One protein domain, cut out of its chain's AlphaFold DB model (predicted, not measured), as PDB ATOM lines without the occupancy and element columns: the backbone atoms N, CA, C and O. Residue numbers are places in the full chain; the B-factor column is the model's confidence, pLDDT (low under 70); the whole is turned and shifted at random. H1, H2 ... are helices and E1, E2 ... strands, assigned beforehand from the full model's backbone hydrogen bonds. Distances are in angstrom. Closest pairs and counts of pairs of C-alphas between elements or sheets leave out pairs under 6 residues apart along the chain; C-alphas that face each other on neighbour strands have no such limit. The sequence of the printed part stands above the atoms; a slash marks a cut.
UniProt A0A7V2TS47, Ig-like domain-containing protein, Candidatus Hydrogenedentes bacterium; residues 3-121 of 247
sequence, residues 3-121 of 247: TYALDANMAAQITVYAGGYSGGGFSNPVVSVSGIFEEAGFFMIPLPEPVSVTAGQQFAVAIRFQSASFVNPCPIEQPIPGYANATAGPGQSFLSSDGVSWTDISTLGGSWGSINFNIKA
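This is residues 3 to 121 of the 247 residues of the protein "Ig-like domain-containing protein" of Candidatus Hydrogenedentes bacterium (UniProt A0A7V2TS47). With little regular structure, the domain is a twisted wall of three antiparallel strands, E3-E2-E5, with the short antiparallel pair E1-E4 near one end and two tiny helices, H1 and H2, away from it beyond a long looping stretch. The 119 printed residues include five named strands, then two named helices; the class is mixed, with only 40 residues in named elements. It is compact, radius of gyration of the C-alphas 14.6 A, spanning 40 by 33 by 26 A.

E1, residues 3 to 5, neighbours E4, residues 41 to 44, with N 5 and O 41 2.8 A apart. E2, residues 10 to 17, forms a hairpin with E3, residues 29 to 37, N 14 to O 33 being 2.8 A. E2 also neighbours E5, residues 60 to 66, N 13 to O 64 being 2.9 A. H1, residues 105 to 108, and H2, residues 110 to 114, touch only at the corner, closest C-alphas Ser 106 and Gly 113, 4.0 A. H1 is too short for O i to N i+4 pairs; H2 has 0 of 1 within range, but 2 of 2 O i to N i+3.

E2 measures 22.5 A, E3 22.7 A. C-alpha 3 is at (24.209, -40.952, -35.553), C-alpha 114 at (21.921, -43.862, -53.871).

The printed part has no cut; E5 to H1 is a long link of 38 residues. No printed residue is under 70 in pLDDT.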
ATOM      1  N   THR A   3      25.122 -40.122 -34.747       97.31
ATOM      2  CA  THR A   3      24.209 -40.952 -35.553       97.31
ATOM      3  C   THR A   3      22.759 -40.751 -35.106       97.31
ATOM      4  O   THR A   3      22.509 -40.021 -34.147       97.31
ATOM      5  N   TYR A   4      21.810 -41.373 -35.806       96.50
ATOM      6  CA  TYR A   4      20.396 -41.358 -35.441       96.50
ATOM      7  C   TYR A   4      19.948 -42.719 -34.900       96.50
ATOM      8  O   TYR A   4      20.223 -43.747 -35.512       96.50
ATOM      9  N   ALA A   5      19.200 -42.718 -33.802       96.00
ATOM     10  CA  ALA A   5      18.369 -43.848 -33.410       96.00
ATOM     11  C   ALA A   5      16.995 -43.706 -34.080       96.00
ATOM     12  O   ALA A   5      16.399 -42.627 -34.053       96.00
ATOM     13  N   LEU A   6      16.509 -44.784 -34.700       95.19
ATOM     14  CA  LEU A   6      15.212 -44.809 -35.388       95.19
ATOM     15  C   LEU A   6      14.035 -45.083 -34.437       95.19
ATOM     16  O   LEU A   6      12.889 -44.890 -34.828       95.19
ATOM     17  N   ASP A   7      14.323 -45.535 -33.217       93.44
ATOM     18  CA  ASP A   7      13.354 -45.880 -32.181       93.44
ATOM     19  C   ASP A   7      13.963 -45.707 -30.785       93.44
ATOM     20  O   ASP A   7      15.187 -45.641 -30.629       93.44
ATOM     21  N   ALA A   8      13.097 -45.694 -29.779       93.38
ATOM     22  CA  ALA A   8      13.470 -45.821 -28.381       93.38
ATOM     23  C   ALA A   8      14.034 -47.221 -28.071       93.38
ATOM     24  O   ALA A   8      13.707 -48.220 -28.713       93.38
ATOM     25  N   ASN A   9      14.859 -47.302 -27.029       94.31
ATOM     26  CA  ASN A   9      15.492 -48.525 -26.523       94.31
ATOM     27  C   ASN A   9      16.322 -49.310 -27.560       94.31
ATOM     28  O   ASN A   9      16.461 -50.532 -27.465       94.31
ATOM     29  N   MET A  10      16.897 -48.625 -28.550       95.19
ATOM     30  CA  MET A  10      17.794 -49.251 -29.521       95.19
ATOM     31  C   MET A  10      19.195 -49.408 -28.936       95.19
ATOM     32  O   MET A  10      19.837 -48.422 -28.580       95.19
ATOM     33  N   ALA A  11      19.710 -50.635 -28.889       95.56
ATOM     34  CA  ALA A  11      21.098 -50.862 -28.514       95.56
ATOM     35  C   ALA A  11      22.023 -50.626 -29.714       95.56
ATOM     36  O   ALA A  11      21.689 -50.945 -30.859       95.56
ATOM     37  N   ALA A  12      23.204 -50.080 -29.453       95.88
ATOM     38  CA  ALA A  12      24.232 -49.896 -30.460       95.88
ATOM     39  C   ALA A  12      25.617 -50.220 -29.912       95.88
ATOM     40  O   ALA A  12      25.946 -49.897 -28.772       95.88
ATOM     41  N   GLN A  13      26.444 -50.815 -30.767       96.38
ATOM     42  CA  GLN A  13      27.884 -50.930 -30.573       96.38
ATOM     43  C   GLN A  13      28.586 -50.144 -31.677       96.38
ATOM     44  O   GLN A  13      28.389 -50.418 -32.859       96.38
ATOM     45  N   ILE A  14      29.410 -49.179 -31.289       96.88
ATOM     46  CA  ILE A  14      30.221 -48.356 -32.182       96.88
ATOM     47  C   ILE A  14      31.653 -48.866 -32.112       96.88
ATOM     48  O   ILE A  14      32.202 -48.983 -31.020       96.88
ATOM     49  N   THR A  15      32.272 -49.111 -33.262       96.50
ATOM     50  CA  THR A  15      33.680 -49.505 -33.369       96.50
ATOM     51  C   THR A  15      34.382 -48.616 -34.384       96.50
ATOM     52  O   THR A  15      33.901 -48.445 -35.504       96.50
ATOM     53  N   VAL A  16      35.528 -48.052 -34.005       96.81
ATOM     54  CA  VAL A  16      36.394 -47.296 -34.919       96.81
ATOM     55  C   VAL A  16      37.544 -48.190 -35.360       96.81
ATOM     56  O   VAL A  16      38.208 -48.815 -34.531       96.81
ATOM     57  N   TYR A  17      37.791 -48.221 -36.663       96.00
ATOM     58  CA  TYR A  17      38.893 -48.929 -37.302       96.00
ATOM     59  C   TYR A  17      39.901 -47.914 -37.823       96.00
ATOM     60  O   TYR A  17      39.523 -46.985 -38.535       96.00
ATOM     61  N   ALA A  18      41.180 -48.091 -37.495       94.25
ATOM     62  CA  ALA A  18      42.259 -47.222 -37.971       94.25
ATOM     63  C   ALA A  18      42.846 -47.659 -39.326       94.25
ATOM     64  O   ALA A  18      43.797 -47.037 -39.803       94.25
ATOM     65  N   GLY A  19      42.313 -48.733 -39.918       91.88
ATOM     66  CA  GLY A  19      42.575 -49.155 -41.291       91.88
ATOM     67  C   GLY A  19      41.402 -48.846 -42.225       91.88
ATOM     68  O   GLY A  19      40.246 -48.792 -41.803       91.88
ATOM     69  N   GLY A  20      41.705 -48.670 -43.513       90.31
ATOM     70  CA  GLY A  20      40.700 -48.548 -44.568       90.31
ATOM     71  C   GLY A  20      40.043 -49.879 -44.945       90.31
ATOM     72  O   GLY A  20      40.418 -50.950 -44.458       90.31
ATOM     73  N   TYR A  21      39.064 -49.802 -45.847       94.19
ATOM     74  CA  TYR A  21      38.408 -50.979 -46.412       94.19
ATOM     75  C   TYR A  21      39.371 -51.758 -47.316       94.19
ATOM     76  O   TYR A  21      39.918 -51.212 -48.275       94.19
ATOM     77  N   SER A  22      39.569 -53.043 -47.033       93.12
ATOM     78  CA  SER A  22      40.393 -53.933 -47.854       93.12
ATOM     79  C   SER A  22      39.948 -55.384 -47.691       93.12
ATOM     80  O   SER A  22      39.511 -55.788 -46.618       93.12
ATOM     81  N   GLY A  23      40.025 -56.175 -48.766       90.38
ATOM     82  CA  GLY A  23      39.730 -57.613 -48.705       90.38
ATOM     83  C   GLY A  23      38.328 -57.973 -48.195       90.38
ATOM     84  O   GLY A  23      38.160 -59.054 -47.643       90.38
ATOM     85  N   GLY A  24      37.338 -57.085 -48.350       93.94
ATOM     86  CA  GLY A  24      35.973 -57.324 -47.873       93.94
ATOM     87  C   GLY A  24      35.704 -56.887 -46.433       93.94
ATOM     88  O   GLY A  24      34.654 -57.224 -45.901       93.94
ATOM     89  N   GLY A  25      36.607 -56.150 -45.779       95.12
ATOM     90  CA  GLY A  25      36.383 -55.698 -44.407       95.12
ATOM     91  C   GLY A  25      37.267 -54.540 -43.961       95.12
ATOM     92  O   GLY A  25      38.061 -53.989 -44.724       95.12
ATOM     93  N   PHE A  26      37.109 -54.175 -42.690       95.38
ATOM     94  CA  PHE A  26      37.916 -53.165 -42.011       95.38
ATOM     95  C   PHE A  26      38.840 -53.831 -40.997       95.38
ATOM     96  O   PHE A  26      38.453 -54.775 -40.307       95.38
ATOM     97  N   SER A  27      40.073 -53.342 -40.907       89.75
ATOM     98  CA  SER A  27      41.108 -53.902 -40.035       89.75
ATOM     99  C   SER A  27      41.537 -52.901 -38.963       89.75
ATOM    100  O   SER A  27      41.238 -51.711 -39.050       89.75
ATOM    101  N   ASN A  28      42.246 -53.396 -37.945       93.19
ATOM    102  CA  ASN A  28      42.781 -52.594 -36.844       93.19
ATOM    103  C   ASN A  28      41.695 -51.822 -36.054       93.19
ATOM    104  O   ASN A  28      41.653 -50.590 -36.115       93.19
ATOM    105  N   PRO A  29      40.783 -52.522 -35.346       95.06
ATOM    106  CA  PRO A  29      39.849 -51.867 -34.435       95.06
ATOM    107  C   PRO A  29      40.623 -51.217 -33.280       95.06
ATOM    108  O   PRO A  29      41.390 -51.887 -32.594       95.06
ATOM    109  N   VAL A  30      40.419 -49.917 -33.068       96.19
ATOM    110  CA  VAL A  30      41.180 -49.120 -32.086       96.19
ATOM    111  C   VAL A  30      40.359 -48.690 -30.878       96.19
ATOM    112  O   VAL A  30      40.916 -48.473 -29.809       96.19
ATOM    113  N   VAL A  31      39.036 -48.592 -31.016       96.31
ATOM    114  CA  VAL A  31      38.135 -48.310 -29.894       96.31
ATOM    115  C   VAL A  31      36.752 -48.884 -30.175       96.31
ATOM    116  O   VAL A  31      36.302 -48.896 -31.323       96.31
ATOM    117  N   SER A  32      36.074 -49.346 -29.124       95.69
ATOM    118  CA  SER A  32      34.674 -49.760 -29.184       95.69
ATOM    119  C   SER A  32      33.912 -49.260 -27.960       95.69
ATOM    120  O   SER A  32      34.448 -49.238 -26.853       95.69
ATOM    121  N   VAL A  33      32.665 -48.846 -28.163       96.88
ATOM    122  CA  VAL A  33      31.749 -48.391 -27.111       96.88
ATOM    123  C   VAL A  33      30.355 -48.921 -27.402       96.88
ATOM    124  O   VAL A  33      29.941 -48.988 -28.557       96.88
ATOM    125  N   SER A  34      29.636 -49.343 -26.367       96.56
ATOM    126  CA  SER A  34      28.260 -49.829 -26.490       96.56
ATOM    127  C   SER A  34      27.331 -49.035 -25.586       96.56
ATOM    128  O   SER A  34      27.756 -48.537 -24.546       96.56
ATOM    129  N   GLY A  35      26.068 -48.926 -25.980       95.12
ATOM    130  CA  GLY A  35      25.053 -48.219 -25.212       95.12
ATOM    131  C   GLY A  35      23.651 -48.467 -25.746       95.12
ATOM    132  O   GLY A  35      23.464 -49.177 -26.736       95.12
ATOM    133  N   ILE A  36      22.675 -47.873 -25.069       96.25
ATOM    134  CA  ILE A  36      21.266 -47.896 -25.453       96.25
ATOM    135  C   ILE A  36      20.841 -46.455 -25.721       96.25
ATOM    136  O   ILE A  36      21.104 -45.566 -24.914       96.25
ATOM    137  N   PHE A  37      20.198 -46.228 -26.859       96.25
ATOM    138  CA  PHE A  37      19.470 -45.000 -27.134       96.25
ATOM    139  C   PHE A  37      18.082 -45.142 -26.524       96.25
ATOM    140  O   PHE A  37      17.269 -45.915 -27.022       96.25
ATOM    141  N   GLU A  38      17.835 -44.452 -25.414       96.19
ATOM    142  CA  GLU A  38      16.551 -44.524 -24.702       96.19
ATOM    143  C   GLU A  38      15.406 -43.916 -25.521       96.19
ATOM    144  O   GLU A  38      14.274 -44.363 -25.402       96.19
ATOM    145  N   GLU A  39      15.720 -42.985 -26.424       95.94
ATOM    146  CA  GLU A  39      14.766 -42.281 -27.281       95.94
ATOM    147  C   GLU A  39      15.198 -42.329 -28.754       95.94
ATOM    148  O   GLU A  39      16.373 -42.537 -29.070       95.94
ATOM    149  N   ALA A  40      14.257 -42.071 -29.664       95.69
ATOM    150  CA  ALA A  40      14.566 -41.835 -31.073       95.69
ATOM    151  C   ALA A  40      15.131 -40.419 -31.285       95.69
ATOM    152  O   ALA A  40      14.711 -39.463 -30.634       95.69
ATOM    153  N   GLY A  41      16.050 -40.252 -32.240       96.94
ATOM    154  CA  GLY A  41      16.617 -38.942 -32.570       96.94
ATOM    155  C   GLY A  41      18.112 -38.964 -32.855       96.94
ATOM    156  O   GLY A  41      18.703 -40.021 -33.059       96.94
ATOM    157  N   PHE A  42      18.723 -37.778 -32.908       96.75
ATOM    158  CA  PHE A  42      20.162 -37.627 -33.125       96.75
ATOM    159  C   PHE A  42      20.927 -37.674 -31.803       96.75
ATOM    160  O   PHE A  42      20.604 -36.938 -30.873       96.75
ATOM    161  N   PHE A  43      21.999 -38.462 -31.762       96.75
ATOM    162  CA  PHE A  43      22.853 -38.602 -30.589       96.75
ATOM    163  C   PHE A  43      24.309 -38.319 -30.918       96.75
ATOM    164  O   PHE A  43      24.833 -38.773 -31.937       96.75
ATOM    165  N   MET A  44      24.974 -37.628 -29.992       94.44
ATOM    166  CA  MET A  44      26.425 -37.503 -29.942       94.44
ATOM    167  C   MET A  44      26.965 -38.490 -28.909       94.44
ATOM    168  O   MET A  44      26.778 -38.309 -27.711       94.44
ATOM    169  N   ILE A  45      27.640 -39.534 -29.379       93.50
ATOM    170  CA  ILE A  45      28.254 -40.565 -28.548       93.50
ATOM    171  C   ILE A  45      29.744 -40.242 -28.371       93.50
ATOM    172  O   ILE A  45      30.484 -40.269 -29.370       93.50
ATOM    173  N   PRO A  46      30.213 -39.911 -27.155       91.69
ATOM    174  CA  PRO A  46      31.638 -39.765 -26.892       91.69
ATOM    175  C   PRO A  46      32.335 -41.123 -27.036       91.69
ATOM    176  O   PRO A  46      31.792 -42.162 -26.662       91.69
ATOM    177  N   LEU A  47      33.540 -41.115 -27.605       92.38
ATOM    178  CA  LEU A  47      34.422 -42.276 -27.523       92.38
ATOM    179  C   LEU A  47      35.028 -42.312 -26.110       92.38
ATOM    180  O   LEU A  47      35.246 -41.240 -25.546       92.38
ATOM    181  N   PRO A  48      35.300 -43.499 -25.539       92.31
ATOM    182  CA  PRO A  48      35.912 -43.605 -24.216       92.31
ATOM    183  C   PRO A  48      37.307 -42.973 -24.187       92.31
ATOM    184  O   PRO A  48      37.679 -42.402 -23.174       92.31
ATOM    185  N   GLU A  49      38.028 -43.022 -25.310       89.81
ATOM    186  CA  GLU A  49      39.304 -42.340 -25.519       89.81
ATOM    187  C   GLU A  49      39.345 -41.721 -26.930       89.81
ATOM    188  O   GLU A  49      38.759 -42.291 -27.865       89.81
ATOM    189  N   PRO A  50      40.023 -40.572 -27.128       89.38
ATOM    190  CA  PRO A  50      40.245 -40.009 -28.456       89.38
ATOM    191  C   PRO A  50      41.032 -40.964 -29.365       89.38
ATOM    192  O   PRO A  50      41.993 -41.603 -28.942       89.38
ATOM    193  N   VAL A  51      40.667 -41.012 -30.648       91.75
ATOM    194  CA  VAL A  51      41.411 -41.760 -31.672       91.75
ATOM    195  C   VAL A  51      42.203 -40.783 -32.529       91.75
ATOM    196  O   VAL A  51      41.619 -39.955 -33.230       91.75
ATOM    197  N   SER A  52      43.528 -40.903 -32.503       90.19
ATOM    198  CA  SER A  52      44.408 -40.119 -33.367       90.19
ATOM    199  C   SER A  52      44.309 -40.587 -34.817       90.19
ATOM    200  O   SER A  52      44.476 -41.771 -35.112       90.19
ATOM    201  N   VAL A  53      44.091 -39.641 -35.727       88.81
ATOM    202  CA  VAL A  53      44.132 -39.858 -37.178       88.81
ATOM    203  C   VAL A  53      45.136 -38.895 -37.800       88.81
ATOM    204  O   VAL A  53      45.179 -37.717 -37.453       88.81
ATOM    205  N   THR A  54      45.966 -39.396 -38.712       89.25
ATOM    206  CA  THR A  54      46.925 -38.565 -39.458       89.25
ATOM    207  C   THR A  54      46.311 -38.107 -40.780       89.25
ATOM    208  O   THR A  54      45.464 -38.794 -41.351       89.25
ATOM    209  N   ALA A  55      46.733 -36.955 -41.306       88.75
ATOM    210  CA  ALA A  55      46.288 -36.488 -42.619       88.75
ATOM    211  C   ALA A  55      46.522 -37.561 -43.702       88.75
ATOM    212  O   ALA A  55      47.627 -38.080 -43.848       88.75
ATOM    213  N   GLY A  56      45.465 -37.902 -44.447       90.00
ATOM    214  CA  GLY A  56      45.489 -38.941 -45.484       90.00
ATOM    215  C   GLY A  56      45.342 -40.382 -44.975       90.00
ATOM    216  O   GLY A  56      45.179 -41.289 -45.790       90.00
ATOM    217  N   GLN A  57      45.349 -40.613 -43.659       91.50
ATOM    218  CA  GLN A  57      45.054 -41.925 -43.090       91.50
ATOM    219  C   GLN A  57      43.578 -42.277 -43.315       91.50
ATOM    220  O   GLN A  57      42.682 -41.502 -42.981       91.50
ATOM    221  N   GLN A  58      43.321 -43.472 -43.847       92.50
ATOM    222  CA  GLN A  58      41.970 -44.021 -43.916       92.50
ATOM    223  C   GLN A  58      41.546 -44.579 -42.556       92.50
ATOM    224  O   GLN A  58      42.336 -45.222 -41.867       92.50
ATOM    225  N   PHE A  59      40.284 -44.374 -42.201       94.56
ATOM    226  CA  PHE A  59      39.649 -44.953 -41.022       94.56
ATOM    227  C   PHE A  59      38.178 -45.242 -41.334       94.56
ATOM    228  O   PHE A  59      37.632 -44.720 -42.308       94.56
ATOM    229  N   ALA A  60      37.531 -46.052 -40.501       95.69
ATOM    230  CA  ALA A  60      36.105 -46.329 -40.609       95.69
ATOM    231  C   ALA A  60      35.425 -46.294 -39.243       95.69
ATOM    232  O   ALA A  60      36.029 -46.612 -38.219       95.69
ATOM    233  N   VAL A  61      34.144 -45.931 -39.240       96.62
ATOM    234  CA  VAL A  61      33.272 -46.003 -38.066       96.62
ATOM    235  C   VAL A  61      32.153 -46.976 -38.400       96.62
ATOM    236  O   VAL A  61      31.326 -46.701 -39.265       96.62
ATOM    237  N   ALA A  62      32.134 -48.114 -37.716       96.81
ATOM    238  CA  ALA A  62      31.073 -49.101 -37.819       96.81
ATOM    239  C   ALA A  62      30.106 -48.939 -36.650       96.81
ATOM    240  O   ALA A  62      30.537 -48.774 -35.508       96.81
ATOM    241  N   ILE A  63      28.807 -49.037 -36.924       97.19
ATOM    242  CA  ILE A  63      27.779 -49.083 -35.885       97.19
ATOM    243  C   ILE A  63      26.923 -50.321 -36.111       97.19
ATOM    244  O   ILE A  63      26.284 -50.465 -37.151       97.19
ATOM    245  N   ARG A  64      26.904 -51.215 -35.125       95.62
ATOM    246  CA  ARG A  64      25.986 -52.347 -35.074       95.62
ATOM    247  C   ARG A  64      24.777 -51.950 -34.244       95.62
ATOM    248  O   ARG A  64      24.885 -51.854 -33.025       95.62
ATOM    249  N   PHE A  65      23.642 -51.753 -34.901       95.50
ATOM    250  CA  PHE A  65      22.368 -51.506 -34.236       95.50
ATOM    251  C   PHE A  65      21.641 -52.813 -33.914       95.50
ATOM    252  O   PHE A  65      21.696 -53.783 -34.672       95.50
ATOM    253  N   GLN A  66      20.923 -52.815 -32.797       93.69
ATOM    254  CA  GLN A  66      19.977 -53.850 -32.402       93.69
ATOM    255  C   GLN A  66      18.671 -53.165 -31.998       93.69
ATOM    256  O   GLN A  66      18.657 -52.275 -31.148       93.69
ATOM    257  N   SER A  67      17.572 -53.571 -32.626       92.19
ATOM    258  CA  SER A  67      16.233 -53.047 -32.361       92.19
ATOM    259  C   SER A  67      15.248 -54.206 -32.272       92.19
ATOM    260  O   SER A  67      15.366 -55.176 -33.020       92.19
ATOM    261  N   ALA A  68      14.280 -54.102 -31.361       90.06
ATOM    262  CA  ALA A  68      13.148 -55.024 -31.302       90.06
ATOM    263  C   ALA A  68      12.070 -54.686 -32.352       90.06
ATOM    264  O   ALA A  68      11.331 -55.572 -32.777       90.06
ATOM    265  N   SER A  69      11.996 -53.420 -32.774       88.94
ATOM    266  CA  SER A  69      10.938 -52.891 -33.644       88.94
ATOM    267  C   SER A  69      11.315 -52.894 -35.126       88.94
ATOM    268  O   SER A  69      10.443 -52.996 -35.988       88.94
ATOM    269  N   PHE A  70      12.610 -52.790 -35.443       86.69
ATOM    270  CA  PHE A  70      13.104 -52.683 -36.815       86.69
ATOM    271  C   PHE A  70      14.031 -53.838 -37.183       86.69
ATOM    272  O   PHE A  70      15.050 -54.066 -36.539       86.69
ATOM    273  N   VAL A  71      13.718 -54.502 -38.299       84.62
ATOM    274  CA  VAL A  71      14.575 -55.546 -38.886       84.62
ATOM    275  C   VAL A  71      15.854 -54.945 -39.483       84.62
ATOM    276  O   VAL A  71      16.914 -55.555 -39.386       84.62
ATOM    277  N   ASN A  72      15.774 -53.728 -40.039       86.62
ATOM    278  CA  ASN A  72      16.909 -52.995 -40.617       86.62
ATOM    279  C   ASN A  72      17.084 -51.624 -39.934       86.62
ATOM    280  O   ASN A  72      16.734 -50.596 -40.515       86.62
ATOM    281  N   PRO A  73      17.593 -51.590 -38.691       91.19
ATOM    282  CA  PRO A  73      17.635 -50.391 -37.852       91.19
ATOM    283  C   PRO A  73      18.754 -49.389 -38.204       91.19
ATOM    284  O   PRO A  73      19.243 -48.682 -37.326       91.19
ATOM    285  N   CYS A  74      19.202 -49.324 -39.460       93.69
ATOM    286  CA  CYS A  74      20.306 -48.453 -39.862       93.69
ATOM    287  C   CYS A  74      19.767 -47.119 -40.406       93.69
ATOM    288  O   CYS A  74      19.042 -47.133 -41.402       93.69
ATOM    289  N   PRO A  75      20.110 -45.966 -39.807       94.88
ATOM    290  CA  PRO A  75      19.655 -44.674 -40.298       94.88
ATOM    291  C   PRO A  75      20.335 -44.332 -41.626       94.88
ATOM    292  O   PRO A  75      21.557 -44.441 -41.749       94.88
ATOM    293  N   ILE A  76      19.550 -43.886 -42.606       94.62
ATOM    294  CA  ILE A  76      20.024 -43.591 -43.963       94.62
ATOM    295  C   ILE A  76      19.751 -42.141 -44.357       94.62
ATOM    296  O   ILE A  76      18.811 -41.506 -43.873       94.62
ATOM    297  N   GLU A  77      20.556 -41.638 -45.275       94.06
ATOM    298  CA  GLU A  77      20.315 -40.441 -46.063       94.06
ATOM    299  C   GLU A  77      20.156 -40.867 -47.525       94.06
ATOM    300  O   GLU A  77      20.931 -41.676 -48.032       94.06
ATOM    301  N   GLN A  78      19.132 -40.340 -48.197       93.75
ATOM    302  CA  GLN A  78      18.819 -40.666 -49.587       93.75
ATOM    303  C   GLN A  78      18.195 -39.463 -50.307       93.75
ATOM    304  O   GLN A  78      17.595 -38.603 -49.650       93.75
ATOM    305  N   PRO A  79      18.290 -39.386 -51.645       93.12
ATOM    306  CA  PRO A  79      17.565 -38.389 -52.414       93.12
ATOM    307  C   PRO A  79      16.053 -38.628 -52.310       93.12
ATOM    308  O   PRO A  79      15.561 -39.739 -52.510       93.12
ATOM    309  N   ILE A  80      15.306 -37.564 -52.021       92.75
ATOM    310  CA  ILE A  80      13.843 -37.544 -51.995       92.75
ATOM    311  C   ILE A  80      13.388 -36.394 -52.902       92.75
ATOM    312  O   ILE A  80      13.619 -35.229 -52.556       92.75
ATOM    313  N   PRO A  81      12.745 -36.675 -54.053       93.62
ATOM    314  CA  PRO A  81      12.303 -35.643 -54.987       93.62
ATOM    315  C   PRO A  81      11.479 -34.542 -54.307       93.62
ATOM    316  O   PRO A  81      10.507 -34.822 -53.612       93.62
ATOM    317  N   GLY A  82      11.880 -33.283 -54.505       94.94
ATOM    318  CA  GLY A  82      11.215 -32.116 -53.913       94.94
ATOM    319  C   GLY A  82      11.519 -31.860 -52.431       94.94
ATOM    320  O   GLY A  82      11.005 -30.887 -51.889       94.94
ATOM    321  N   TYR A  83      12.353 -32.685 -51.786       94.25
ATOM    322  CA  TYR A  83      12.689 -32.546 -50.364       94.25
ATOM    323  C   TYR A  83      14.200 -32.547 -50.098       94.25
ATOM    324  O   TYR A  83      14.715 -31.620 -49.480       94.25
ATOM    325  N   ALA A  84      14.926 -33.557 -50.584       91.38
ATOM    326  CA  ALA A  84      16.358 -33.722 -50.340       91.38
ATOM    327  C   ALA A  84      17.084 -34.184 -51.606       91.38
ATOM    328  O   ALA A  84      16.619 -35.078 -52.308       91.38
ATOM    329  N   ASN A  85      18.255 -33.610 -51.876       91.88
ATOM    330  CA  ASN A  85      19.103 -33.975 -53.012       91.88
ATOM    331  C   ASN A  85      20.421 -34.596 -52.531       91.88
ATOM    332  O   ASN A  85      21.503 -34.119 -52.870       91.88
ATOM    333  N   ALA A  86      20.321 -35.603 -51.662       92.00
ATOM    334  CA  ALA A  86      21.490 -36.291 -51.140       92.00
ATOM    335  C   ALA A  86      22.224 -37.070 -52.236       92.00
ATOM    336  O   ALA A  86      21.616 -37.577 -53.181       92.00
ATOM    337  N   THR A  87      23.538 -37.188 -52.077       92.56
ATOM    338  CA  THR A  87      24.413 -37.899 -53.008       92.56
ATOM    339  C   THR A  87      25.103 -39.052 -52.302       92.56
ATOM    340  O   THR A  87      25.566 -38.887 -51.173       92.56
ATOM    341  N   ALA A  88      25.239 -40.176 -52.998       94.19
ATOM    342  CA  ALA A  88      26.044 -41.310 -52.570       94.19
ATOM    343  C   ALA A  88      26.971 -41.754 -53.705       94.19
ATOM    344  O   ALA A  88      26.695 -41.502 -54.881       94.19
ATOM    345  N   GLY A  89      28.075 -42.403 -53.355       92.56
ATOM    346  CA  GLY A  89      29.041 -42.921 -54.312       92.56
ATOM    347  C   GLY A  89      29.843 -44.101 -53.759       92.56
ATOM    348  O   GLY A  89      29.767 -44.384 -52.560       92.56
ATOM    349  N   PRO A  90      30.619 -44.780 -54.620       93.75
ATOM    350  CA  PRO A  90      31.451 -45.909 -54.213       93.75
ATOM    351  C   PRO A  90      32.408 -45.549 -53.074       93.75
ATOM    352  O   PRO A  90      32.977 -44.456 -53.042       93.75
ATOM    353  N   GLY A  91      32.599 -46.486 -52.151       93.19
ATOM    354  CA  GLY A  91      33.513 -46.373 -51.018       93.19
ATOM    355  C   GLY A  91      33.030 -45.486 -49.869       93.19
ATOM    356  O   GLY A  91      33.812 -45.225 -48.957       93.19
ATOM    357  N   GLN A  92      31.782 -45.003 -49.893       94.50
ATOM    358  CA  GLN A  92      31.258 -44.099 -48.861       94.50
ATOM    359  C   GLN A  92      30.519 -44.816 -47.729       94.50
ATOM    360  O   GLN A  92      30.662 -44.431 -46.571       94.50
ATOM    361  N   SER A  93      29.745 -45.856 -48.045       96.38
ATOM    362  CA  SER A  93      28.926 -46.580 -47.072       96.38
ATOM    363  C   SER A  93      29.021 -48.082 -47.285       96.38
ATOM    364  O   SER A  93      28.973 -48.581 -48.407       96.38
ATOM    365  N   PHE A  94      29.126 -48.814 -46.181       96.56
ATOM    366  CA  PHE A  94      29.292 -50.261 -46.187       96.56
ATOM    367  C   PHE A  94      28.292 -50.900 -45.231       96.56
ATOM    368  O   PHE A  94      28.026 -50.363 -44.155       96.56
ATOM    369  N   LEU A  95      27.755 -52.057 -45.611       95.19
ATOM    370  CA  LEU A  95      26.835 -52.845 -44.797       95.19
ATOM    371  C   LEU A  95      27.442 -54.216 -44.501       95.19
ATOM    372  O   LEU A  95      28.086 -54.820 -45.357       95.19
ATOM    373  N   SER A  96      27.199 -54.716 -43.294       94.94
ATOM    374  CA  SER A  96      27.570 -56.062 -42.872       94.94
ATOM    375  C   SER A  96      26.474 -56.657 -41.993       94.94
ATOM    376  O   SER A  96      25.914 -55.963 -41.144       94.94
ATOM    377  N   SER A  97      26.171 -57.941 -42.191       90.88
ATOM    378  CA  SER A  97      25.232 -58.700 -41.354       90.88
ATOM    379  C   SER A  97      25.918 -59.479 -40.227       90.88
ATOM    380  O   SER A  97      25.277 -59.810 -39.234       90.88
ATOM    381  N   ASP A  98      27.205 -59.796 -40.386       91.19
ATOM    382  CA  ASP A  98      27.998 -60.619 -39.462       91.19
ATOM    383  C   ASP A  98      29.059 -59.808 -38.690       91.19
ATOM    384  O   ASP A  98      29.638 -60.305 -37.726       91.19
ATOM    385  N   GLY A  99      29.295 -58.553 -39.085       90.25
ATOM    386  CA  GLY A  99      30.344 -57.686 -38.548       90.25
ATOM    387  C   GLY A  99      31.752 -58.008 -39.066       90.25
ATOM    388  O   GLY A  99      32.707 -57.349 -38.656       90.25
ATOM    389  N   VAL A 100      31.892 -58.991 -39.959       89.31
ATOM    390  CA  VAL A 100      33.172 -59.485 -40.491       89.31
ATOM    391  C   VAL A 100      33.280 -59.192 -41.984       89.31
ATOM    392  O   VAL A 100      34.271 -58.613 -42.423       89.31
ATOM    393  N   SER A 101      32.250 -59.547 -42.749       95.25
ATOM    394  CA  SER A 101      32.169 -59.353 -44.193       95.25
ATOM    395  C   SER A 101      31.358 -58.099 -44.488       95.25
ATOM    396  O   SER A 101      30.182 -57.997 -44.129       95.25
ATOM    397  N   TRP A 102      31.984 -57.137 -45.148       96.88
ATOM    398  CA  TRP A 102      31.414 -55.837 -45.466       96.88
ATOM    399  C   TRP A 102      31.234 -55.702 -46.971       96.88
ATOM    400  O   TRP A 102      32.099 -56.077 -47.755       96.88
ATOM    401  N   THR A 103      30.097 -55.144 -47.371       95.75
ATOM    402  CA  THR A 103      29.773 -54.872 -48.771       95.75
ATOM    403  C   THR A 103      29.606 -53.377 -48.967       95.75
ATOM    404  O   THR A 103      28.863 -52.744 -48.218       95.75
ATOM    405  N   ASP A 104      30.274 -52.820 -49.978       96.06
ATOM    406  CA  ASP A 104      30.010 -51.459 -50.443       96.06
ATOM    407  C   ASP A 104      28.594 -51.403 -51.024       96.06
ATOM    408  O   ASP A 104      28.287 -52.075 -52.016       96.06
ATOM    409  N   ILE A 105      27.717 -50.620 -50.397       94.69
ATOM    410  CA  ILE A 105      26.297 -50.611 -50.760       94.69
ATOM    411  C   ILE A 105      26.055 -50.033 -52.156       94.69
ATOM    412  O   ILE A 105      25.040 -50.358 -52.774       94.69
ATOM    413  N   SER A 106      27.014 -49.276 -52.708       93.06
ATOM    414  CA  SER A 106      26.921 -48.774 -54.080       93.06
ATOM    415  C   SER A 106      26.869 -49.904 -55.116       93.06
ATOM    416  O   SER A 106      26.371 -49.713 -56.224       93.06
ATOM    417  N   THR A 107      27.382 -51.088 -54.766       93.38
ATOM    418  CA  THR A 107      27.434 -52.262 -55.650       93.38
ATOM    419  C   THR A 107      26.132 -53.065 -55.676       93.38
ATOM    420  O   THR A 107      25.942 -53.889 -56.569       93.38
ATOM    421  N   LEU A 108      25.212 -52.811 -54.738       91.06
ATOM    422  CA  LEU A 108      23.947 -53.545 -54.609       91.06
ATOM    423  C   LEU A 108      22.876 -53.091 -55.618       91.06
ATOM    424  O   LEU A 108      21.897 -53.801 -55.838       91.06
ATOM    425  N   GLY A 109      23.068 -51.931 -56.256       85.81
ATOM    426  CA  GLY A 109      22.152 -51.386 -57.258       85.81
ATOM    427  C   GLY A 109      20.800 -50.928 -56.695       85.81
ATOM    428  O   GLY A 109      20.564 -50.900 -55.486       85.81
ATOM    429  N   GLY A 110      19.893 -50.514 -57.587       87.12
ATOM    430  CA  GLY A 110      18.598 -49.946 -57.199       87.12
ATOM    431  C   GLY A 110      18.746 -48.734 -56.271       87.12
ATOM    432  O   GLY A 110      19.709 -47.976 -56.380       87.12
ATOM    433  N   SER A 111      17.810 -48.567 -55.332       85.38
ATOM    434  CA  SER A 111      17.863 -47.474 -54.352       85.38
ATOM    435  C   SER A 111      19.052 -47.576 -53.391       85.38
ATOM    436  O   SER A 111      19.508 -46.545 -52.915       85.38
ATOM    437  N   TRP A 112      19.607 -48.771 -53.142       86.31
ATOM    438  CA  TRP A 112      20.782 -48.945 -52.270       86.31
ATOM    439  C   TRP A 112      22.024 -48.234 -52.807       86.31
ATOM    440  O   TRP A 112      22.855 -47.775 -52.029       86.31
ATOM    441  N   GLY A 113      22.119 -48.086 -54.132       88.12
ATOM    442  CA  GLY A 113      23.217 -47.372 -54.772       88.12
ATOM    443  C   GLY A 113      23.209 -45.858 -54.556       88.12
ATOM    444  O   GLY A 113      24.202 -45.201 -54.855       88.12
ATOM    445  N   SER A 114      22.105 -45.301 -54.051       89.81
ATOM    446  CA  SER A 114      21.921 -43.862 -53.871       89.81
ATOM    447  C   SER A 114      21.745 -43.446 -52.409       89.81
ATOM    448  O   SER A 114      21.239 -42.353 -52.165       89.81
ATOM    449  N   ILE A 115      22.114 -44.292 -51.441       94.06
ATOM    450  CA  ILE A 115      22.015 -43.960 -50.012       94.06
ATOM    451  C   ILE A 115      23.384 -43.902 -49.338       94.06
ATOM    452  O   ILE A 115      24.325 -44.564 -49.764       94.06
ATOM    453  N   ASN A 116      23.464 -43.157 -48.240       96.50
ATOM    454  CA  ASN A 116      24.554 -43.230 -47.273       96.50
ATOM    455  C   ASN A 116      24.001 -43.549 -45.880       96.50
ATOM    456  O   ASN A 116      22.868 -43.188 -45.568       96.50
ATOM    457  N   PHE A 117      24.784 -44.207 -45.023       96.69
ATOM    458  CA  PHE A 117      24.412 -44.350 -43.613       96.69
ATOM    459  C   PHE A 117      24.715 -43.064 -42.841       96.69
ATOM    460  O   PHE A 117      25.761 -42.439 -43.021       96.69
ATOM    461  N   ASN A 118      23.820 -42.686 -41.927       96.38
ATOM    462  CA  ASN A 118      23.960 -41.462 -41.142       96.38
ATOM    463  C   ASN A 118      24.956 -41.662 -39.998       96.38
ATOM    464  O   ASN A 118      24.571 -41.876 -38.847       96.38
ATOM    465  N   ILE A 119      26.244 -41.571 -40.314       96.94
ATOM    466  CA  ILE A 119      27.344 -41.653 -39.354       96.94
ATOM    467  C   ILE A 119      28.220 -40.414 -39.527       96.94
ATOM    468  O   ILE A 119      28.687 -40.104 -40.619       96.94
ATOM    469  N   LYS A 120      28.441 -39.681 -38.437       95.19
ATOM    470  CA  LYS A 120      29.260 -38.467 -38.412       95.19
ATOM    471  C   LYS A 120      30.446 -38.668 -37.480       95.19
ATOM    472  O   LYS A 120      30.279 -38.872 -36.273       95.19
ATOM    473  N   ALA A 121      31.650 -38.585 -38.033       93.38
ATOM    474  CA  ALA A 121      32.868 -38.536 -37.243       93.38
ATOM    475  C   ALA A 121      33.249 -37.079 -36.956       93.38
ATOM    476  O   ALA A 121      33.257 -36.249 -37.860       93.38
TER     477      ALA A 121